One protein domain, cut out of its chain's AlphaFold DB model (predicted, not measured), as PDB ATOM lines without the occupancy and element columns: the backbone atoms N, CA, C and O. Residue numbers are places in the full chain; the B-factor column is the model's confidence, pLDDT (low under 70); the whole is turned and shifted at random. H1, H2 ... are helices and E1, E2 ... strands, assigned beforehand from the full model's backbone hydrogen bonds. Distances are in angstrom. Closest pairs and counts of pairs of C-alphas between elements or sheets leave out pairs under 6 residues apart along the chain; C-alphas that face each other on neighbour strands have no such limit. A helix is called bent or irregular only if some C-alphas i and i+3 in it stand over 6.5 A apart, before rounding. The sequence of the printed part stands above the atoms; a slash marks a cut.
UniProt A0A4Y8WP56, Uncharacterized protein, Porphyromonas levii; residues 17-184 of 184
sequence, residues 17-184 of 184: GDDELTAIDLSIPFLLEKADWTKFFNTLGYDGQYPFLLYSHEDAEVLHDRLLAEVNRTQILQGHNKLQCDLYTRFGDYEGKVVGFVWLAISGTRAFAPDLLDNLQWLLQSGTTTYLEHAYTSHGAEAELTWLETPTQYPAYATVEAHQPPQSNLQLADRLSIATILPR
ATOM      1  N   GLY A  17     106.071  84.445  83.393       59.88
ATOM      2  CA  GLY A  17     106.052  85.849  82.965       59.88
ATOM      3  C   GLY A  17     106.347  86.083  81.475       59.88
ATOM      4  O   GLY A  17     105.892  87.084  80.932       59.88
ATOM      5  N   ASP A  18     107.037  85.166  80.797       64.06
ATOM      6  CA  ASP A  18     107.227  85.189  79.342       64.06
ATOM      7  C   ASP A  18     105.968  84.697  78.595       64.06
ATOM      8  O   ASP A  18     105.740  85.080  77.446       64.06
ATOM      9  N   ASP A  19     105.089  83.950  79.279       72.38
ATOM     10  CA  ASP A  19     103.804  83.443  78.773       72.38
ATOM     11  C   ASP A  19     102.609  84.363  79.111       72.38
ATOM     12  O   ASP A  19     101.444  83.938  79.195       72.38
ATOM     13  N   GLU A  20     102.873  85.656  79.329       82.69
ATOM     14  CA  GLU A  20     101.819  86.658  79.454       82.69
ATOM     15  C   GLU A  20     101.010  86.766  78.157       82.69
ATOM     16  O   GLU A  20     101.500  87.123  77.084       82.69
ATOM     17  N   LEU A  21      99.708  86.523  78.268       82.50
ATOM     18  CA  LEU A  21      98.781  86.512  77.152       82.50
ATOM     19  C   LEU A  21      97.930  87.777  77.167       82.50
ATOM     20  O   LEU A  21      97.371  88.181  78.184       82.50
ATOM     21  N   THR A  22      97.807  88.417  76.008       86.75
ATOM     22  CA  THR A  22      96.835  89.489  75.773       86.75
ATOM     23  C   THR A  22      96.078  89.179  74.491       86.75
ATOM     24  O   THR A  22      96.662  89.177  73.410       86.75
ATOM     25  N   ALA A  23      94.780  88.916  74.609       84.56
ATOM     26  CA  ALA A  23      93.891  88.664  73.484       84.56
ATOM     27  C   ALA A  23      92.729  89.662  73.522       84.56
ATOM     28  O   ALA A  23      91.922  89.651  74.448       84.56
ATOM     29  N   ILE A  24      92.672  90.531  72.515       85.81
ATOM     30  CA  ILE A  24      91.653  91.578  72.367       85.81
ATOM     31  C   ILE A  24      90.635  91.138  71.317       85.81
ATOM     32  O   ILE A  24      91.029  90.564  70.302       85.81
ATOM     33  N   ASP A  25      89.354  91.444  71.538       84.62
ATOM     34  CA  ASP A  25      88.236  91.033  70.673       84.62
ATOM     35  C   ASP A  25      88.233  89.508  70.452       84.62
ATOM     36  O   ASP A  25      88.019  89.010  69.343       84.62
ATOM     37  N   LEU A  26      88.502  88.755  71.526       89.19
ATOM     38  CA  LEU A  26      88.467  87.302  71.512       89.19
ATOM     39  C   LEU A  26      87.056  86.845  71.136       89.19
ATOM     40  O   LEU A  26      86.051  87.304  71.686       89.19
ATOM     41  N   SER A  27      86.987  85.923  70.177       90.69
ATOM     42  CA  SER A  27      85.717  85.419  69.666       90.69
ATOM     43  C   SER A  27      84.908  84.773  70.796       90.69
ATOM     44  O   SER A  27      85.283  83.740  71.349       90.69
ATOM     45  N   ILE A  28      83.763  85.371  71.126       93.88
ATOM     46  CA  ILE A  28      82.825  84.805  72.100       93.88
ATOM     47  C   ILE A  28      82.357  83.408  71.671       93.88
ATOM     48  O   ILE A  28      82.417  82.506  72.504       93.88
ATOM     49  N   PRO A  29      81.981  83.161  70.398       94.75
ATOM     50  CA  PRO A  29      81.704  81.804  69.929       94.75
ATOM     51  C   PRO A  29      82.845  80.808  70.188       94.75
ATOM     52  O   PRO A  29      82.576  79.675  70.571       94.75
ATOM     53  N   PHE A  30      84.108  81.229  70.047       94.19
ATOM     54  CA  PHE A  30      85.268  80.377  70.338       94.19
ATOM     55  C   PHE A  30      85.372  80.010  71.824       94.19
ATOM     56  O   PHE A  30      85.675  78.864  72.151       94.19
ATOM     57  N   LEU A  31      85.106  80.952  72.733       96.31
ATOM     58  CA  LEU A  31      85.069  80.649  74.167       96.31
ATOM     59  C   LEU A  31      83.891  79.735  74.519       96.31
ATOM     60  O   LEU A  31      84.060  78.794  75.290       96.31
ATOM     61  N   LEU A  32      82.720  79.964  73.921       97.12
ATOM     62  CA  LEU A  32      81.539  79.129  74.142       97.12
ATOM     63  C   LEU A  32      81.730  77.692  73.643       97.12
ATOM     64  O   LEU A  32      81.219  76.771  74.268       97.12
ATOM     65  N   GLU A  33      82.498  77.471  72.573       96.56
ATOM     66  CA  GLU A  33      82.859  76.123  72.108       96.56
ATOM     67  C   GLU A  33      83.673  75.339  73.155       96.56
ATOM     68  O   GLU A  33      83.590  74.116  73.227       96.56
ATOM     69  N   LYS A  34      84.443  76.043  73.993       96.31
ATOM     70  CA  LYS A  34      85.302  75.458  75.036       96.31
ATOM     71  C   LYS A  34      84.650  75.408  76.417       96.31
ATOM     72  O   LYS A  34      85.247  74.862  77.346       96.31
ATOM     73  N   ALA A  35      83.480  76.021  76.568       97.81
ATOM     74  CA  ALA A  35      82.790  76.116  77.843       97.81
ATOM     75  C   ALA A  35      82.248  74.752  78.288       97.81
ATOM     76  O   ALA A  35      81.790  73.941  77.480       97.81
ATOM     77  N   ASP A  36      82.251  74.515  79.598       97.75
ATOM     78  CA  ASP A  36      81.666  73.319  80.195       97.75
ATOM     79  C   ASP A  36      80.143  73.471  80.313       97.75
ATOM     80  O   ASP A  36      79.579  73.743  81.377       97.75
ATOM     81  N   TRP A  37      79.464  73.284  79.182       98.25
ATOM     82  CA  TRP A  37      78.004  73.303  79.096       98.25
ATOM     83  C   TRP A  37      77.342  72.236  79.968       98.25
ATOM     84  O   TRP A  37      76.234  72.442  80.455       98.25
ATOM     85  N   THR A  38      78.009  71.101  80.196       98.06
ATOM     86  CA  THR A  38      77.467  70.052  81.065       98.06
ATOM     87  C   THR A  38      77.379  70.561  82.497       98.06
ATOM     88  O   THR A  38      76.313  70.514  83.109       98.06
ATOM     89  N   LYS A  39      78.476  71.105  83.028       97.94
ATOM     90  CA  LYS A  39      78.496  71.677  84.375       97.94
ATOM     91  C   LYS A  39      77.581  72.895  84.487       97.94
ATOM     92  O   LYS A  39      76.916  73.017  85.509       97.94
ATOM     93  N   PHE A  40      77.491  73.730  83.451       98.31
ATOM     94  CA  PHE A  40      76.549  74.853  83.398       98.31
ATOM     95  C   PHE A  40      75.094  74.409  83.591       98.31
ATOM     96  O   PHE A  40      74.389  74.930  84.445       98.31
ATOM     97  N   PHE A  41      74.620  73.432  82.820       98.38
ATOM     98  CA  PHE A  41      73.230  72.991  82.938       98.38
ATOM     99  C   PHE A  41      72.977  72.214  84.234       98.38
ATOM    100  O   PHE A  41      71.943  72.414  84.871       98.38
ATOM    101  N   ASN A  42      73.949  71.419  84.689       97.69
ATOM    102  CA  ASN A  42      73.852  70.718  85.968       97.69
ATOM    103  C   ASN A  42      73.768  71.696  87.158       97.69
ATOM    104  O   ASN A  42      73.025  71.434  88.103       97.69
ATOM    105  N   THR A  43      74.467  72.843  87.137       97.06
ATOM    106  CA  THR A  43      74.359  73.851  88.217       97.06
ATOM    107  C   THR A  43      72.998  74.545  88.240       97.06
ATOM    108  O   THR A  43      72.572  75.011  89.297       97.06
ATOM    109  N   LEU A  44      72.292  74.563  87.108       96.62
ATOM    110  CA  LEU A  44      70.911  75.035  86.990       96.62
ATOM    111  C   LEU A  44      69.867  73.958  87.336       96.62
ATOM    112  O   LEU A  44      68.673  74.250  87.329       96.62
ATOM    113  N   GLY A  45      70.299  72.738  87.675       97.12
ATOM    114  CA  GLY A  45      69.427  71.634  88.082       97.12
ATOM    115  C   GLY A  45      68.958  70.722  86.945       97.12
ATOM    116  O   GLY A  45      68.060  69.910  87.161       97.12
ATOM    117  N   TYR A  46      69.543  70.833  85.748       96.75
ATOM    118  CA  TYR A  46      69.253  69.925  84.638       96.75
ATOM    119  C   TYR A  46      70.248  68.770  84.626       96.75
ATOM    120  O   TYR A  46      71.350  68.911  84.104       96.75
ATOM    121  N   ASP A  47      69.848  67.622  85.167       94.94
ATOM    122  CA  ASP A  47      70.707  66.441  85.205       94.94
ATOM    123  C   ASP A  47      70.961  65.885  83.795       94.94
ATOM    124  O   ASP A  47      70.024  65.575  83.046       94.94
ATOM    125  N   GLY A  48      72.235  65.698  83.445       95.25
ATOM    126  CA  GLY A  48      72.637  64.992  82.232       95.25
ATOM    127  C   GLY A  48      74.018  65.386  81.718       95.25
ATOM    128  O   GLY A  48      74.824  65.994  82.418       95.25
ATOM    129  N   GLN A  49      74.293  65.013  80.466       97.50
ATOM    130  CA  GLN A  49      75.506  65.395  79.747       97.50
ATOM    131  C   GLN A  49      75.136  66.187  78.493       97.50
ATOM    132  O   GLN A  49      74.282  65.761  77.713       97.50
ATOM    133  N   TYR A  50      75.779  67.334  78.285       97.00
ATOM    134  CA  TYR A  50      75.618  68.118  77.064       97.00
ATOM    135  C   TYR A  50      76.314  67.397  75.887       97.00
ATOM    136  O   TYR A  50      77.404  66.851  76.081       97.00
ATOM    137  N   PRO A  51      75.732  67.368  74.670       96.44
ATOM    138  CA  PRO A  51      74.489  68.034  74.264       96.44
ATOM    139  C   PRO A  51      73.214  67.213  74.506       96.44
ATOM    140  O   PRO A  51      72.117  67.738  74.353       96.44
ATOM    141  N   PHE A  52      73.323  65.940  74.899       97.44
ATOM    142  CA  PHE A  52      72.173  65.033  75.006       97.44
ATOM    143  C   PHE A  52      71.092  65.499  75.988       97.44
ATOM    144  O   PHE A  52      69.913  65.223  75.768       97.44
ATOM    145  N   LEU A  53      71.480  66.221  77.044       97.00
ATOM    146  CA  LEU A  53      70.539  66.769  78.022       97.00
ATOM    147  C   LEU A  53      69.526  67.732  77.384       97.00
ATOM    148  O   LEU A  53      68.387  67.769  77.837       97.00
ATOM    149  N   LEU A  54      69.894  68.451  76.313       97.31
ATOM    150  CA  LEU A  54      68.991  69.403  75.655       97.31
ATOM    151  C   LEU A  54      67.757  68.701  75.077       97.31
ATOM    152  O   LEU A  54      66.654  69.209  75.192       97.31
ATOM    153  N   TYR A  55      67.911  67.477  74.564       95.38
ATOM    154  CA  TYR A  55      66.782  66.690  74.052       95.38
ATOM    155  C   TYR A  55      65.835  66.182  75.145       95.38
ATOM    156  O   TYR A  55      64.740  65.713  74.841       95.38
ATOM    157  N   SER A  56      66.281  66.192  76.402       94.25
ATOM    158  CA  SER A  56      65.523  65.665  77.543       94.25
ATOM    159  C   SER A  56      64.863  66.767  78.372       94.25
ATOM    160  O   SER A  56      63.938  66.477  79.127       94.25
ATOM    161  N   HIS A  57      65.321  68.014  78.225       96.25
ATOM    162  CA  HIS A  57      64.901  69.163  79.023       96.25
ATOM    163  C   HIS A  57      64.601  70.356  78.106       96.25
ATOM    164  O   HIS A  57      65.505  71.114  77.757       96.25
ATOM    165  N   GLU A  58      63.327  70.540  77.746       96.56
ATOM    166  CA  GLU A  58      62.871  71.610  76.837       96.56
ATOM    167  C   GLU A  58      63.309  73.007  77.314       96.56
ATOM    168  O   GLU A  58      63.827  73.801  76.535       96.56
ATOM    169  N   ASP A  59      63.204  73.292  78.617       97.12
ATOM    170  CA  ASP A  59      63.621  74.584  79.178       97.12
ATOM    171  C   ASP A  59      65.134  74.841  79.023       97.12
ATOM    172  O   ASP A  59      65.559  75.984  78.828       97.12
ATOM    173  N   ALA A  60      65.961  73.788  79.073       97.69
ATOM    174  CA  ALA A  60      67.405  73.893  78.870       97.69
ATOM    175  C   ALA A  60      67.749  74.164  77.398       97.69
ATOM    176  O   ALA A  60      68.616  74.994  77.121       97.69
ATOM    177  N   GLU A  61      67.045  73.521  76.461       98.19
ATOM    178  CA  GLU A  61      67.148  73.796  75.021       98.19
ATOM    179  C   GLU A  61      66.743  75.241  74.704       98.19
ATOM    180  O   GLU A  61      67.493  75.975  74.059       98.19
ATOM    181  N   VAL A  62      65.618  75.710  75.251       98.00
ATOM    182  CA  VAL A  62      65.162  77.098  75.084       98.00
ATOM    183  C   VAL A  62      66.193  78.087  75.633       98.00
ATOM    184  O   VAL A  62      66.484  79.097  74.988       98.00
ATOM    185  N   LEU A  63      66.762  77.831  76.814       98.12
ATOM    186  CA  LEU A  63      67.808  78.684  77.385       98.12
ATOM    187  C   LEU A  63      69.068  78.702  76.509       98.12
ATOM    188  O   LEU A  63      69.608  79.780  76.244       98.12
ATOM    189  N   HIS A  64      69.519  77.532  76.053       98.25
ATOM    190  CA  HIS A  64      70.659  77.384  75.152       98.25
ATOM    191  C   HIS A  64      70.476  78.224  73.881       98.25
ATOM    192  O   HIS A  64      71.318  79.062  73.546       98.25
ATOM    193  N   ASP A  65      69.338  78.063  73.214       98.06
ATOM    194  CA  ASP A  65      69.052  78.741  71.955       98.06
ATOM    195  C   ASP A  65      68.912  80.248  72.138       98.06
ATOM    196  O   ASP A  65      69.425  81.023  71.328       98.06
ATOM    197  N   ARG A  66      68.284  80.689  73.235       98.06
ATOM    198  CA  ARG A  66      68.211  82.113  73.584       98.06
ATOM    199  C   ARG A  66      69.599  82.712  73.798       98.06
ATOM    200  O   ARG A  66      69.854  83.805  73.291       98.06
ATOM    201  N   LEU A  67      70.493  82.016  74.503       97.75
ATOM    202  CA  LEU A  67      71.875  82.460  74.714       97.75
ATOM    203  C   LEU A  67      72.618  82.607  73.383       97.75
ATOM    204  O   LEU A  67      73.166  83.674  73.105       97.75
ATOM    205  N   LEU A  68      72.601  81.574  72.538       97.44
ATOM    206  CA  LEU A  68      73.305  81.607  71.255       97.44
ATOM    207  C   LEU A  68      72.713  82.638  70.290       97.44
ATOM    208  O   LEU A  68      73.462  83.349  69.616       97.44
ATOM    209  N   ALA A  69      71.387  82.763  70.232       97.19
ATOM    210  CA  ALA A  69      70.722  83.766  69.409       97.19
ATOM    211  C   ALA A  69      71.117  85.185  69.831       97.19
ATOM    212  O   ALA A  69      71.424  86.020  68.978       97.19
ATOM    213  N   GLU A  70      71.159  85.453  71.135       96.88
ATOM    214  CA  GLU A  70      71.496  86.772  71.661       96.88
ATOM    215  C   GLU A  70      72.979  87.116  71.467       96.88
ATOM    216  O   GLU A  70      73.322  88.240  71.080       96.88
ATOM    217  N   VAL A  71      73.869  86.136  71.643       95.69
ATOM    218  CA  VAL A  71      75.286  86.275  71.285       95.69
ATOM    219  C   VAL A  71      75.414  86.618  69.803       95.69
ATOM    220  O   VAL A  71      75.993  87.645  69.460       95.69
ATOM    221  N   ASN A  72      74.808  85.836  68.910       94.50
ATOM    222  CA  ASN A  72      74.886  86.079  67.468       94.50
ATOM    223  C   ASN A  72      74.329  87.457  67.078       94.50
ATOM    224  O   ASN A  72      74.932  88.174  66.277       94.50
ATOM    225  N   ARG A  73      73.208  87.866  67.681       95.25
ATOM    226  CA  ARG A  73      72.594  89.177  67.450       95.25
ATOM    227  C   ARG A  73      73.495  90.328  67.897       95.25
ATOM    228  O   ARG A  73      73.497  91.377  67.261       95.25
ATOM    229  N   THR A  74      74.238  90.169  68.987       92.81
ATOM    230  CA  THR A  74      75.123  91.225  69.502       92.81
ATOM    231  C   THR A  74      76.484  91.257  68.806       92.81
ATOM    232  O   THR A  74      77.074  92.330  68.696       92.81
ATOM    233  N   GLN A  75      76.947  90.136  68.243       88.44
ATOM    234  CA  GLN A  75      78.176  90.069  67.441       88.44
ATOM    235  C   GLN A  75      78.099  90.857  66.119       88.44
ATOM    236  O   GLN A  75      79.127  91.313  65.623       88.44
ATOM    237  N   ILE A  76      76.900  91.054  65.554       90.56
ATOM    238  CA  ILE A  76      76.704  91.839  64.317       90.56
ATOM    239  C   ILE A  76      76.597  93.356  64.554       90.56
ATOM    240  O   ILE A  76      76.513  94.127  63.594       90.56
ATOM    241  N   LEU A  77      76.556  93.796  65.814       90.19
ATOM    242  CA  LEU A  77      76.506  95.216  66.160       90.19
ATOM    243  C   LEU A  77      77.884  95.871  65.983       90.19
ATOM    244  O   LEU A  77      78.903  95.208  65.807       90.19
ATOM    245  N   GLN A  78      77.912  97.205  66.012       87.19
ATOM    246  CA  GLN A  78      79.129  97.999  65.837       87.19
ATOM    247  C   GLN A  78      79.390  98.903  67.045       87.19
ATOM    248  O   GLN A  78      78.463  99.314  67.751       87.19
ATOM    249  N   GLY A  79      80.665  99.245  67.247       83.75
ATOM    250  CA  GLY A  79      81.111 100.124  68.327       83.75
ATOM    251  C   GLY A  79      80.784  99.562  69.711       83.75
ATOM    252  O   GLY A  79      80.774  98.352  69.907       83.75
ATOM    253  N   HIS A  80      80.458 100.446  70.658       79.75
ATOM    254  CA  HIS A  80      80.212 100.102  72.068       79.75
ATOM    255  C   HIS A  80      78.996  99.196  72.327       79.75
ATOM    256  O   HIS A  80      78.771  98.803  73.464       79.75
ATOM    257  N   ASN A  81      78.195  98.888  71.304       85.00
ATOM    258  CA  ASN A  81      77.070  97.959  71.418       85.00
ATOM    259  C   ASN A  81      77.429  96.540  70.958       85.00
ATOM    260  O   ASN A  81      76.636  95.626  71.167       85.00
ATOM    261  N   LYS A  82      78.579  96.350  70.300       90.44
ATOM    262  CA  LYS A  82      79.077  95.016  69.969       90.44
ATOM    263  C   LYS A  82      79.492  94.335  71.267       90.44
ATOM    264  O   LYS A  82      80.257  94.909  72.037       90.44
ATOM    265  N   LEU A  83      79.003  93.119  71.488       92.38
ATOM    266  CA  LEU A  83      79.462  92.304  72.605       92.38
ATOM    267  C   LEU A  83      80.905  91.859  72.331       92.38
ATOM    268  O   LEU A  83      81.173  91.218  71.312       92.38
ATOM    269  N   GLN A  84      81.826  92.211  73.222       91.44
ATOM    270  CA  GLN A  84      83.256  91.933  73.072       91.44
ATOM    271  C   GLN A  84      83.819  91.298  74.334       91.44
ATOM    272  O   GLN A  84      83.324  91.537  75.438       91.44
ATOM    273  N   CYS A  85      84.858  90.493  74.146       92.69
ATOM    274  CA  CYS A  85      85.564  89.826  75.218       92.69
ATOM    275  C   CYS A  85      87.066  90.055  75.054       92.69
ATOM    276  O   CYS A  85      87.625  89.724  74.011       92.69
ATOM    277  N   ASP A  86      87.700  90.604  76.085       91.81
ATOM    278  CA  ASP A  86      89.149  90.764  76.139       91.81
ATOM    279  C   ASP A  86      89.712  89.942  77.296       91.81
ATOM    280  O   ASP A  86      89.116  89.858  78.376       91.81
ATOM    281  N   LEU A  87      90.883  89.360  77.068       92.25
ATOM    282  CA  LEU A  87      91.571  88.489  78.003       92.25
ATOM    283  C   LEU A  87      93.003  88.962  78.212       92.25
ATOM    284  O   LEU A  87      93.736  89.206  77.252       92.25
ATOM    285  N   TYR A  88      93.410  89.027  79.471       90.25
ATOM    286  CA  TYR A  88      94.755  89.427  79.857       90.25
ATOM    287  C   TYR A  88      95.267  88.513  80.960       90.25
ATOM    288  O   TYR A  88      94.528  88.256  81.911       90.25
ATOM    289  N   THR A  89      96.522  88.081  80.875       89.75
ATOM    290  CA  THR A  89      97.213  87.391  81.966       89.75
ATOM    291  C   THR A  89      98.468  88.148  82.383       89.75
ATOM    292  O   THR A  89      99.157  88.732  81.547       89.75
ATOM    293  N   ARG A  90      98.730  88.205  83.690       87.31
ATOM    294  CA  ARG A  90      99.945  88.795  84.273       87.31
ATOM    295  C   ARG A  90     100.473  87.903  85.366       87.31
ATOM    296  O   ARG A  90      99.672  87.380  86.140       87.31
ATOM    297  N   PHE A  91     101.788  87.793  85.463       83.88
ATOM    298  CA  PHE A  91     102.435  86.993  86.494       83.88
ATOM    299  C   PHE A  91     103.254  87.870  87.429       83.88
ATOM    300  O   PHE A  91     103.777  88.917  87.053       83.88
ATOM    301  N   GLY A  92     103.345  87.443  88.679       76.19
ATOM    302  CA  GLY A  92     104.212  88.059  89.663       76.19
ATOM    303  C   GLY A  92     104.730  87.026  90.647       76.19
ATOM    304  O   GLY A  92     104.066  86.029  90.935       76.19
ATOM    305  N   ASP A  93     105.903  87.300  91.199       75.44
ATOM    306  CA  ASP A  93     106.452  86.516  92.296       75.44
ATOM    307  C   ASP A  93     105.848  86.965  93.625       75.44
ATOM    308  O   ASP A  93     105.869  88.147  93.984       75.44
ATOM    309  N   TYR A  94     105.340  86.009  94.395       73.69
ATOM    310  CA  TYR A  94     104.875  86.215  95.759       73.69
ATOM    311  C   TYR A  94     105.486  85.163  96.681       73.69
ATOM    312  O   TYR A  94     105.250  83.968  96.526       73.69
ATOM    313  N   GLU A  95     106.301  85.613  97.638       78.62
ATOM    314  CA  GLU A  95     106.989  84.745  98.610       78.62
ATOM    315  C   GLU A  95     107.789  83.592  97.963       78.62
ATOM    316  O   GLU A  95     107.869  82.488  98.500       78.62
ATOM    317  N   GLY A  96     108.397  83.846  96.798       72.00
ATOM    318  CA  GLY A  96     109.167  82.845  96.051       72.00
ATOM    319  C   GLY A  96     108.311  81.838  95.279       72.00
ATOM    320  O   GLY A  96     108.819  80.788  94.894       72.00
ATOM    321  N   LYS A  97     107.021  82.131  95.075       74.38
ATOM    322  CA  LYS A  97     106.120  81.378  94.200       74.38
ATOM    323  C   LYS A  97     105.588  82.269  93.090       74.38
ATOM    324  O   LYS A  97     105.159  83.391  93.356       74.38
ATOM    325  N   VAL A  98     105.533  81.724  91.883       79.50
ATOM    326  CA  VAL A  98     104.909  82.391  90.744       79.50
ATOM    327  C   VAL A  98     103.390  82.320  90.885       79.50
ATOM    328  O   VAL A  98     102.823  81.245  91.093       79.50
ATOM    329  N   VAL A  99     102.730  83.471  90.784       83.38
ATOM    330  CA  VAL A  99     101.271  83.594  90.800       83.38
ATOM    331  C   VAL A  99     100.827  84.395  89.585       83.38
ATOM    332  O   VAL A  99     101.246  85.537  89.397       83.38
ATOM    333  N   GLY A 100      99.953  83.804  88.777       87.25
ATOM    334  CA  GLY A 100      99.304  84.477  87.662       87.25
ATOM    335  C   GLY A 100      97.938  85.036  88.034       87.25
ATOM    336  O   GLY A 100      97.243  84.521  88.910       87.25
ATOM    337  N   PHE A 101      97.526  86.072  87.319       89.81
ATOM    338  CA  PHE A 101      96.193  86.648  87.378       89.81
ATOM    339  C   PHE A 101      95.618  86.778  85.976       89.81
ATOM    340  O   PHE A 101      96.326  87.151  85.044       89.81
ATOM    341  N   VAL A 102      94.327  86.492  85.847       91.56
ATOM    342  CA  VAL A 102      93.546  86.629  84.616       91.56
ATOM    343  C   VAL A 102      92.553  87.756  84.787       91.56
ATOM    344  O   VAL A 102      91.849  87.790  85.791       91.56
ATOM    345  N   TRP A 103      92.418  88.607  83.778       92.44
ATOM    346  CA  TRP A 103      91.300  89.531  83.638       92.44
ATOM    347  C   TRP A 103      90.507  89.150  82.399       92.44
ATOM    348  O   TRP A 103      91.030  89.195  81.287       92.44
ATOM    349  N   LEU A 104      89.241  88.806  82.606       93.94
ATOM    350  CA  LEU A 104      88.251  88.612  81.558       93.94
ATOM    351  C   LEU A 104      87.315  89.820  81.561       93.94
ATOM    352  O   LEU A 104      86.444  89.947  82.427       93.94
ATOM    353  N   ALA A 105      87.529  90.721  80.612       92.50
ATOM    354  CA  ALA A 105      86.707  91.904  80.412       92.50
ATOM    355  C   ALA A 105      85.608  91.603  79.387       92.50
ATOM    356  O   ALA A 105      85.880  91.072  78.311       92.50
ATOM    357  N   ILE A 106      84.365  91.943  79.728       93.00
ATOM    358  CA  ILE A 106      83.200  91.802  78.855       93.00
ATOM    359  C   ILE A 106      82.594  93.190  78.652       93.00
ATOM    360  O   ILE A 106      82.206  93.862  79.612       93.00
ATOM    361  N   SER A 107      82.491  93.600  77.394       91.38
ATOM    362  CA  SER A 107      82.059  94.938  76.980       91.38
ATOM    363  C   SER A 107      80.847  94.844  76.055       91.38
ATOM    364  O   SER A 107      80.650  93.831  75.383       91.38
ATOM    365  N   GLY A 108      80.031  95.895  76.000       89.12
ATOM    366  CA  GLY A 108      78.841  95.948  75.147       89.12
ATOM    367  C   GLY A 108      77.642  95.186  75.711       89.12
ATOM    368  O   GLY A 108      76.699  94.874  74.980       89.12
ATOM    369  N   THR A 109      77.624  94.912  77.019       92.06
ATOM    370  CA  THR A 109      76.555  94.128  77.662       92.06
ATOM    371  C   THR A 109      75.231  94.884  77.712       92.06
ATOM    372  O   THR A 109      74.181  94.276  77.891       92.06
ATOM    373  N   ARG A 110      75.247  96.211  77.529       89.81
ATOM    374  CA  ARG A 110      74.037  97.054  77.487       89.81
ATOM    375  C   ARG A 110      73.093  96.688  76.350       89.81
ATOM    376  O   ARG A 110      71.894  96.928  76.449       89.81
ATOM    377  N   ALA A 111      73.643  96.154  75.263       90.62
ATOM    378  CA  ALA A 111      72.876  95.705  74.117       90.62
ATOM    379  C   ALA A 111      72.501  94.220  74.210       90.62
ATOM    380  O   ALA A 111      71.915  93.730  73.255       90.62
ATOM    381  N   PHE A 112      72.831  93.519  75.301       95.06
ATOM    382  CA  PHE A 112      72.561  92.096  75.520       95.06
ATOM    383  C   PHE A 112      71.413  91.904  76.524       95.06
ATOM    384  O   PHE A 112      71.205  92.738  77.407       95.06
ATOM    385  N   ALA A 113      70.668  90.805  76.400       95.44
ATOM    386  CA  ALA A 113      69.550  90.450  77.266       95.44
ATOM    387  C   ALA A 113      69.992  90.356  78.743       95.44
ATOM    388  O   ALA A 113      70.781  89.468  79.087       95.44
ATOM    389  N   PRO A 114      69.500  91.237  79.639       94.31
ATOM    390  CA  PRO A 114      70.003  91.311  81.011       94.31
ATOM    391  C   PRO A 114      69.813  90.026  81.821       94.31
ATOM    392  O   PRO A 114      70.663  89.700  82.643       94.31
ATOM    393  N   ASP A 115      68.732  89.285  81.566       96.56
ATOM    394  CA  ASP A 115      68.413  88.015  82.228       96.56
ATOM    395  C   ASP A 115      69.355  86.868  81.834       96.56
ATOM    396  O   ASP A 115      69.406  85.847  82.515       96.56
ATOM    397  N   LEU A 116      70.123  87.032  80.754       97.12
ATOM    398  CA  LEU A 116      71.069  86.036  80.256       97.12
ATOM    399  C   LEU A 116      72.529  86.367  80.597       97.12
ATOM    400  O   LEU A 116      73.412  85.552  80.332       97.12
ATOM    401  N   LEU A 117      72.812  87.544  81.169       95.56
ATOM    402  CA  LEU A 117      74.187  88.015  81.367       95.56
ATOM    403  C   LEU A 117      74.990  87.160  82.344       95.56
ATOM    404  O   LEU A 117      76.160  86.897  82.084       95.56
ATOM    405  N   ASP A 118      74.382  86.722  83.444       96.06
ATOM    406  CA  ASP A 118      75.088  85.904  84.437       96.06
ATOM    407  C   ASP A 118      75.413  84.516  83.862       96.06
ATOM    408  O   ASP A 118      76.514  84.004  84.054       96.06
ATOM    409  N   ASN A 119      74.503  83.963  83.052       97.88
ATOM    410  CA  ASN A 119      74.719  82.714  82.321       97.88
ATOM    411  C   ASN A 119      75.851  82.846  81.296       97.88
ATOM    412  O   ASN A 119      76.746  82.004  81.243       97.88
ATOM    413  N   LEU A 120      75.842  83.927  80.508       97.38
ATOM    414  CA  LEU A 120      76.914  84.224  79.563       97.38
ATOM    415  C   LEU A 120      78.256  84.369  80.289       97.38
ATOM    416  O   LEU A 120      79.237  83.769  79.868       97.38
ATOM    417  N   GLN A 121      78.310  85.142  81.376       96.50
ATOM    418  CA  GLN A 121      79.541  85.345  82.138       96.50
ATOM    419  C   GLN A 121      80.082  84.021  82.681       96.50
ATOM    420  O   GLN A 121      81.277  83.772  82.545       96.50
ATOM    421  N   TRP A 122      79.225  83.159  83.235       97.19
ATOM    422  CA  TRP A 122      79.627  81.839  83.719       97.19
ATOM    423  C   TRP A 122      80.235  80.986  82.597       97.19
ATOM    424  O   TRP A 122      81.311  80.409  82.753       97.19
ATOM    425  N   LEU A 123      79.578  80.939  81.433       98.25
ATOM    426  CA  LEU A 123      80.050  80.168  80.279       98.25
ATOM    427  C   LEU A 123      81.366  80.716  79.726       98.25
ATOM    428  O   LEU A 123      82.264  79.940  79.413       98.25
ATOM    429  N   LEU A 124      81.511  82.041  79.649       97.50
ATOM    430  CA  LEU A 124      82.756  82.678  79.227       97.50
ATOM    431  C   LEU A 124      83.892  82.390  80.210       97.50
ATOM    432  O   LEU A 124      84.972  82.017  79.772       97.50
ATOM    433  N   GLN A 125      83.643  82.477  81.519       97.12
ATOM    434  CA  GLN A 125      84.612  82.094  82.549       97.12
ATOM    435  C   GLN A 125      85.055  80.636  82.385       97.12
ATOM    436  O   GLN A 125      86.250  80.349  82.367       97.12
ATOM    437  N   SER A 126      84.106  79.716  82.201       97.50
ATOM    438  CA  SER A 126      84.412  78.302  81.984       97.50
ATOM    439  C   SER A 126      85.200  78.066  80.690       97.50
ATOM    440  O   SER A 126      86.199  77.350  80.709       97.50
ATOM    441  N   GLY A 127      84.806  78.695  79.582       97.25
ATOM    442  CA  GLY A 127      85.521  78.597  78.309       97.25
ATOM    443  C   GLY A 127      86.930  79.185  78.375       97.25
ATOM    444  O   GLY A 127      87.866  78.612  77.816       97.25
ATOM    445  N   THR A 128      87.104  80.295  79.098       96.31
ATOM    446  CA  THR A 128      88.410  80.906  79.367       96.31
ATOM    447  C   THR A 128      89.289  79.994  80.214       96.31
ATOM    448  O   THR A 128      90.470  79.874  79.900       96.31
ATOM    449  N   THR A 129      88.731  79.319  81.226       95.94
ATOM    450  CA  THR A 129      89.454  78.301  82.001       95.94
ATOM    451  C   THR A 129      90.014  77.221  81.076       95.94
ATOM    452  O   THR A 129      91.230  77.076  80.993       95.94
ATOM    453  N   THR A 130      89.159  76.557  80.294       94.25
ATOM    454  CA  THR A 130      89.581  75.506  79.352       94.25
ATOM    455  C   THR A 130      90.609  76.013  78.337       94.25
ATOM    456  O   THR A 130      91.563  75.314  77.998       94.25
ATOM    457  N   TYR A 131      90.418  77.231  77.819       93.12
ATOM    458  CA  TYR A 131      91.333  77.841  76.859       93.12
ATOM    459  C   TYR A 131      92.729  78.061  77.448       93.12
ATOM    460  O   TYR A 131      93.712  77.668  76.823       93.12
ATOM    461  N   LEU A 132      92.818  78.675  78.631       91.88
ATOM    462  CA  LEU A 132      94.095  79.006  79.257       91.88
ATOM    463  C   LEU A 132      94.819  77.764  79.775       91.88
ATOM    464  O   LEU A 132      96.015  77.643  79.544       91.88
ATOM    465  N   GLU A 133      94.111  76.813  80.388       90.12
ATOM    466  CA  GLU A 133      94.708  75.534  80.795       90.12
ATOM    467  C   GLU A 133      95.344  74.819  79.596       90.12
ATOM    468  O   GLU A 133      96.478  74.345  79.678       90.12
ATOM    469  N   HIS A 134      94.663  74.806  78.445       87.44
ATOM    470  CA  HIS A 134      95.211  74.230  77.220       87.44
ATOM    471  C   HIS A 134      96.390  75.028  76.649       87.44
ATOM    472  O   HIS A 134      97.355  74.424  76.174       87.44
ATOM    473  N   ALA A 135      96.323  76.364  76.685       86.06
ATOM    474  CA  ALA A 135      97.405  77.229  76.228       86.06
ATOM    475  C   ALA A 135      98.685  76.951  77.030       86.06
ATOM    476  O   ALA A 135      99.684  76.567  76.434       86.06
ATOM    477  N   TYR A 136      98.623  77.007  78.363       83.56
ATOM    478  CA  TYR A 136      99.780  76.734  79.223       83.56
ATOM    479  C   TYR A 136     100.283  75.292  79.092       83.56
ATOM    480  O   TYR A 136     101.485  75.078  78.950       83.56
ATOM    481  N   THR A 137      99.384  74.303  79.000       82.25
ATOM    482  CA  THR A 137      99.796  72.899  78.795       82.25
ATOM    483  C   THR A 137     100.573  72.725  77.489       82.25
ATOM    484  O   THR A 137     101.516  71.939  77.417       82.25
ATOM    485  N   SER A 138     100.206  73.471  76.443       76.88
ATOM    486  CA  SER A 138     100.910  73.438  75.153       76.88
ATOM    487  C   SER A 138     102.327  74.024  75.231       76.88
ATOM    488  O   SER A 138     103.162  73.675  74.400       76.88
ATOM    489  N   HIS A 139     102.592  74.854  76.243       73.06
ATOM    490  CA  HIS A 139     103.901  75.398  76.613       73.06
ATOM    491  C   HIS A 139     104.591  74.577  77.719       73.06
ATOM    492  O   HIS A 139     105.537  75.030  78.337       73.06
ATOM    493  N   GLY A 140     104.134  73.347  77.991       73.19
ATOM    494  CA  GLY A 140     104.774  72.464  78.974       73.19
ATOM    495  C   GLY A 140     104.452  72.782  80.438       73.19
ATOM    496  O   GLY A 140     105.030  72.154  81.324       73.19
ATOM    497  N   ALA A 141     103.509  73.690  80.699       77.88
ATOM    498  CA  ALA A 141     103.119  74.119  82.036       77.88
ATOM    499  C   ALA A 141     101.698  73.647  82.398       77.88
ATOM    500  O   ALA A 141     100.742  73.887  81.662       77.88
ATOM    501  N   GLU A 142     101.514  73.004  83.552       81.31
ATOM    502  CA  GLU A 142     100.171  72.682  84.050       81.31
ATOM    503  C   GLU A 142      99.624  73.838  84.893       81.31
ATOM    504  O   GLU A 142     100.253  74.270  85.858       81.31
ATOM    505  N   ALA A 143      98.441  74.333  84.533       83.38
ATOM    506  CA  ALA A 143      97.808  75.480  85.172       83.38
ATOM    507  C   ALA A 143      96.503  75.086  85.868       83.38
ATOM    508  O   ALA A 143      95.719  74.293  85.346       83.38
ATOM    509  N   GLU A 144      96.239  75.693  87.020       87.81
ATOM    510  CA  GLU A 144      94.942  75.663  87.687       87.81
ATOM    511  C   GLU A 144      94.378  77.074  87.812       87.81
ATOM    512  O   GLU A 144      95.019  77.974  88.364       87.81
ATOM    513  N   LEU A 145      93.159  77.259  87.298       91.81
ATOM    514  CA  LEU A 145      92.480  78.548  87.308       91.81
ATOM    515  C   LEU A 145      91.367  78.591  88.350       91.81
ATOM    516  O   LEU A 145      90.467  77.753  88.359       91.81
ATOM    517  N   THR A 146      91.384  79.628  89.188       91.19
ATOM    518  CA  THR A 146      90.345  79.867  90.201       91.19
ATOM    519  C   THR A 146      89.779  81.276  90.069       91.19
ATOM    520  O   THR A 146      90.484  82.255  90.296       91.19
ATOM    521  N   TRP A 147      88.495  81.386  89.715       93.06
ATOM    522  CA  TRP A 147      87.781  82.664  89.626       93.06
ATOM    523  C   TRP A 147      87.544  83.264  91.016       93.06
ATOM    524  O   TRP A 147      87.084  82.583  91.930       93.06
ATOM    525  N   LEU A 148      87.861  84.548  91.169       89.25
ATOM    526  CA  LEU A 148      87.800  85.285  92.427       89.25
ATOM    527  C   LEU A 148      86.520  86.121  92.505       89.25
ATOM    528  O   LEU A 148      86.201  86.872  91.584       89.25
ATOM    529  N   GLU A 149      85.844  86.078  93.652       82.06
ATOM    530  CA  GLU A 149      84.734  86.996  93.946       82.06
ATOM    531  C   GLU A 149      85.236  88.406  94.279       82.06
ATOM    532  O   GLU A 149      84.611  89.404  93.931       82.06
ATOM    533  N   THR A 150      86.374  88.505  94.976       75.62
ATOM    534  CA  THR A 150      86.999  89.781  95.346       75.62
ATOM    535  C   THR A 150      88.521  89.688  95.176       75.62
ATOM    536  O   THR A 150      89.195  89.090  96.013       75.62
ATOM    537  N   PRO A 151      89.103  90.290  94.123       69.81
ATOM    538  CA  PRO A 151      90.524  90.130  93.795       69.81
ATOM    539  C   PRO A 151      91.463  90.738  94.845       69.81
ATOM    540  O   PRO A 151      92.521  90.183  95.121       69.81
ATOM    541  N   THR A 152      91.051  91.831  95.495       68.38
ATOM    542  CA  THR A 152      91.842  92.524  96.527       68.38
ATOM    543  C   THR A 152      92.058  91.698  97.794       68.38
ATOM    544  O   THR A 152      92.875  92.068  98.631       68.38
ATOM    545  N   GLN A 153      91.339  90.583  97.953       71.38
ATOM    546  CA  GLN A 153      91.530  89.660  99.069       71.38
ATOM    547  C   GLN A 153      92.670  88.665  98.824       71.38
ATOM    548  O   GLN A 153      93.096  88.005  99.770       71.38
ATOM    549  N   TYR A 154      93.184  88.558  97.593       73.62
ATOM    550  CA  TYR A 154      94.302  87.673  97.293       73.62
ATOM    551  C   TYR A 154      95.638  88.392  97.573       73.62
ATOM    552  O   TYR A 154      95.926  89.389  96.909       73.62
ATOM    553  N   PRO A 155      96.485  87.918  98.511       74.00
ATOM    554  CA  PRO A 155      97.691  88.640  98.939       74.00
ATOM    555  C   PRO A 155      98.679  88.965  97.811       74.00
ATOM    556  O   PRO A 155      99.307  90.023  97.823       74.00
ATOM    557  N   ALA A 156      98.776  88.090  96.807       74.00
ATOM    558  CA  ALA A 156      99.625  88.307  95.639       74.00
ATOM    559  C   ALA A 156      99.061  89.343  94.647       74.00
ATOM    560  O   ALA A 156      99.779  89.771  93.759       74.00
ATOM    561  N   TYR A 157      97.808  89.797  94.771       77.62
ATOM    562  CA  TYR A 157      97.231  90.742  93.802       77.62
ATOM    563  C   TYR A 157      97.981  92.081  93.777       77.62
ATOM    564  O   TYR A 157      98.137  92.696  92.725       77.62
ATOM    565  N   ALA A 158      98.523  92.499  94.925       74.12
ATOM    566  CA  ALA A 158      99.325  93.713  95.043       74.12
ATOM    567  C   ALA A 158     100.614  93.675  94.197       74.12
ATOM    568  O   ALA A 158     101.138  94.731  93.845       74.12
ATOM    569  N   THR A 159     101.133  92.489  93.850       71.69
ATOM    570  CA  THR A 159     102.365  92.366  93.049       71.69
ATOM    571  C   THR A 159     102.117  92.653  91.567       71.69
ATOM    572  O   THR A 159     103.000  93.171  90.886       71.69
ATOM    573  N   VAL A 160     100.895  92.405  91.084       71.31
ATOM    574  CA  VAL A 160     100.482  92.651  89.692       71.31
ATOM    575  C   VAL A 160      99.623  93.907  89.526       71.31
ATOM    576  O   VAL A 160      99.367  94.324  88.400       71.31
ATOM    577  N   GLU A 161      99.201  94.551  90.620       71.19
ATOM    578  CA  GLU A 161      98.356  95.755  90.594       71.19
ATOM    579  C   GLU A 161      98.978  96.892  89.760       71.19
ATOM    580  O   GLU A 161      98.282  97.566  88.999       71.19
ATOM    581  N   ALA A 162     100.302  97.058  89.831       65.38
ATOM    582  CA  ALA A 162     101.036  98.057  89.049       65.38
ATOM    583  C   ALA A 162     101.140  97.724  87.545       65.38
ATOM    584  O   ALA A 162     101.428  98.613  86.745       65.38
ATOM    585  N   HIS A 163     100.892  96.468  87.164       67.56
ATOM    586  CA  HIS A 163     100.987  95.947  85.795       67.56
ATOM    587  C   HIS A 163      99.632  95.479  85.254       67.56
ATOM    588  O   HIS A 163      99.571  94.678  84.317       67.56
ATOM    589  N   GLN A 164      98.538  95.986  85.836       69.19
ATOM    590  CA  GLN A 164      97.189  95.713  85.358       69.19
ATOM    591  C   GLN A 164      97.059  95.983  83.851       69.19
ATOM    592  O   GLN A 164      97.752  96.852  83.304       69.19
ATOM    593  N   PRO A 165      96.129  95.283  83.174       68.88
ATOM    594  CA  PRO A 165      95.749  95.629  81.814       68.88
ATOM    595  C   PRO A 165      95.472  97.135  81.692       68.88
ATOM    596  O   PRO A 165      94.969  97.732  82.650       68.88
ATOM    597  N   PRO A 166      95.780  97.767  80.544       68.44
ATOM    598  CA  PRO A 166      95.639  99.210  80.386       68.44
ATOM    599  C   PRO A 166      94.280  99.704  80.892       68.44
ATOM    600  O   PRO A 166      93.238  99.193  80.475       68.44
ATOM    601  N   GLN A 167      94.281 100.712  81.773       61.28
ATOM    602  CA  GLN A 167      93.053 101.233  82.393       61.28
ATOM    603  C   GLN A 167      91.990 101.624  81.363       61.28
ATOM    604  O   GLN A 167      90.805 101.475  81.640       61.28
ATOM    605  N   SER A 168      92.390 102.077  80.172       62.28
ATOM    606  CA  SER A 168      91.468 102.383  79.076       62.28
ATOM    607  C   SER A 168      90.618 101.184  78.661       62.28
ATOM    608  O   SER A 168      89.450 101.360  78.339       62.28
ATOM    609  N   ASN A 169      91.178  99.975  78.685       65.31
ATOM    610  CA  ASN A 169      90.484  98.763  78.263       65.31
ATOM    611  C   ASN A 169      89.601  98.221  79.393       65.31
ATOM    612  O   ASN A 169      88.472  97.809  79.150       65.31
ATOM    613  N   LEU A 170      90.070  98.306  80.643       63.97
ATOM    614  CA  LEU A 170      89.277  97.918  81.816       63.97
ATOM    615  C   LEU A 170      88.097  98.869  82.066       63.97
ATOM    616  O   LEU A 170      87.030  98.422  82.468       63.97
ATOM    617  N   GLN A 171      88.255 100.170  81.799       67.38
ATOM    618  CA  GLN A 171      87.181 101.165  81.938       67.38
ATOM    619  C   GLN A 171      86.069 101.011  80.894       67.38
ATOM    620  O   GLN A 171      84.975 101.539  81.090       67.38
ATOM    621  N   LEU A 172      86.342 100.317  79.786       65.88
ATOM    622  CA  LEU A 172      85.353 100.009  78.753       65.88
ATOM    623  C   LEU A 172      84.567  98.724  79.048       65.88
ATOM    624  O   LEU A 172      83.534  98.503  78.416       65.88
ATOM    625  N   ALA A 173      85.028  97.907  79.998       77.81
ATOM    626  CA  ALA A 173      84.347  96.688  80.397       77.81
ATOM    627  C   ALA A 173      83.078  97.022  81.195       77.81
ATOM    628  O   ALA A 173      83.132  97.701  82.221       77.81
ATOM    629  N   ASP A 174      81.930  96.509  80.753       84.12
ATOM    630  CA  ASP A 174      80.689  96.581  81.530       84.12
ATOM    631  C   ASP A 174      80.685  95.525  82.655       84.12
ATOM    632  O   ASP A 174      80.040  95.707  83.689       84.12
ATOM    633  N   ARG A 175      81.410  94.413  82.461       89.12
ATOM    634  CA  ARG A 175      81.646  93.363  83.460       89.12
ATOM    635  C   ARG A 175      83.108  92.928  83.433       89.12
ATOM    636  O   ARG A 175      83.693  92.767  82.366       89.12
ATOM    637  N   LEU A 176      83.680  92.691  84.609       89.62
ATOM    638  CA  LEU A 176      85.061  92.243  84.775       89.62
ATOM    639  C   LEU A 176      85.094  91.034  85.709       89.62
ATOM    640  O   LEU A 176      84.611  91.114  86.836       89.62
ATOM    641  N   SER A 177      85.662  89.926  85.240       91.19
ATOM    642  CA  SER A 177      85.960  88.752  86.069       91.19
ATOM    643  C   SER A 177      87.461  88.605  86.226       91.19
ATOM    644  O   SER A 177      88.200  88.824  85.266       91.19
ATOM    645  N   ILE A 178      87.907  88.221  87.419       91.19
ATOM    646  CA  ILE A 178      89.326  88.008  87.702       91.19
ATOM    647  C   ILE A 178      89.523  86.591  88.229       91.19
ATOM    648  O   ILE A 178      88.717  86.124  89.027       91.19
ATOM    649  N   ALA A 179      90.577  85.915  87.784       91.81
ATOM    650  CA  ALA A 179      90.987  84.611  88.302       91.81
ATOM    651  C   ALA A 179      92.462  84.623  88.700       91.81
ATOM    652  O   ALA A 179      93.227  85.450  88.210       91.81
ATOM    653  N   THR A 180      92.866  83.689  89.553       90.31
ATOM    654  CA  THR A 180      94.275  83.311  89.703       90.31
ATOM    655  C   THR A 180      94.627  82.186  88.744       90.31
ATOM    656  O   THR A 180      93.782  81.333  88.475       90.31
ATOM    657  N   ILE A 181      95.878  82.160  88.294       89.56
ATOM    658  CA  ILE A 181      96.524  81.033  87.620       89.56
ATOM    659  C   ILE A 181      97.649  80.568  88.534       89.56
ATOM    660  O   ILE A 181      98.518  81.365  88.891       89.56
ATOM    661  N   LEU A 182      97.633  79.300  88.922       84.88
ATOM    662  CA  LEU A 182      98.698  78.695  89.713       84.88
ATOM    663  C   LEU A 182      99.268  77.479  88.977       84.88
ATOM    664  O   LEU A 182      98.494  76.770  88.331       84.88
ATOM    665  N   PRO A 183     100.581  77.214  89.088       79.50
ATOM    666  CA  PRO A 183     101.146  75.946  88.652       79.50
ATOM    667  C   PRO A 183     100.497  74.788  89.419       79.50
ATOM    668  O   PRO A 183     100.269  74.912  90.630       79.50
ATOM    669  N   ARG A 184     100.212  73.684  88.727       76.88
ATOM    670  CA  ARG A 184      99.820  72.418  89.363       76.88
ATOM    671  C   ARG A 184     101.012  71.602  89.842       76.88
ATOM    672  O   ARG A 184     102.083  71.670  89.200       76.88
TER     673      ARG A 184
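AT A GLANCE: This is residues 17 to 184 of the 184 residues of an uncharacterized protein of Porphyromonas levii (UniProt A0A4Y8WP56). One strongly twisted sheet of four strands has the long helix H5 packed on one face and the short H6 on the other, making three layers. H2, H3 and H4 lie off the sheet at one end of the longest axis, and H1 packs on H5. The printed part has 168 residues, running H1 H2 H3 H4 E1 E2 H5 E3 H6 H7 E4; the sheet's order is E1 E2 E4 E3, all antiparallel. The class is mixed, helices and strands; the whole is compact, with a radius of gyration of the C-alphas of 16.7 A and spans of 51 by 36 by 29 A.

HOW THE PARTS SIT: Look first at residues 22 to 23, which pair antiparallel with residues 87 to 88 of E1, residues 84 to 94. H1, residues 28 to 34, touches residues 123 to 131 alone of H5, residues 114 to 138, at a steep tilt of 60 degrees, closest at C-alphas Lys 34 and Gly 127, 4.5 A. H2, residues 37 to 43, only just touches H5, with 3 pairs of C-alphas within 8 A, closest at Phe 40 and Leu 123, 7.1 A. H3, residues 52 to 55, and H4, residues 58 to 75, touch only at the corner, closest at C-alphas Leu 54 and Glu 61, 4.8 A. H4 is close to H5 but not clearly touching, about perpendicular at 79 degrees, with C-alphas Leu 67 and Leu 116 closest at 6.6 A. E1 and E2, residues 97 to 107, form a hairpin, with N 90 and O 101 3.0 A apart. E2, H5 and E3, residues 143 to 148, are a split strand-helix-strand unit, two strands running the same way with E4, residues 175 to 183, between them; its crossover is right-handed. Between the antiparallel neighbours E2 and E4, N 102 and O 179 are within hydrogen-bond range at 2.8 A, and between the antiparallel neighbours E4 and E3, N 146 and O 180 are within hydrogen-bond range at 3.0 A. H6, residues 157 to 163, is on the opposite face to H5, at a height over the sheet of 7.9 A. H7, residues 167 to 170, only grazes the sheet. Every O i to N i+4 pair is within range in H2 and H4, but 2 of 3 in H1, 19 of 21 in H5 and 1 of 3 in H6, where 2 of 4 O i to N i+3 pairs are; H3 and H7 are too short.

IN THESE COORDINATES: Find C-alpha 28 at (82.825, 84.805, 72.100), where H1 begins. H4 runs 25.8 A, E1 31.9 A and E2 32.5 A. H5 starts at (70.003, 91.311, 81.011) and runs 36.2 A; it is irregular, C-alphas 115 and 118 being 7.3 A apart, as is H6, with C-alphas 159 and 162 7.1 A apart. E3 runs 15.8 A, and E4 runs 26.7 A to C-alpha 183 at (101.146, 75.946, 88.652).

THE WHOLE: The C-alphas of Glu 58 and Gly 96 are the two farthest apart, at 51.4 A. The printed part has no cut, and no link is long. The mean pLDDT of the printed part is 87.7; look for values under 70 at residues 17 to 18, 151 to 152 and 162 to 172.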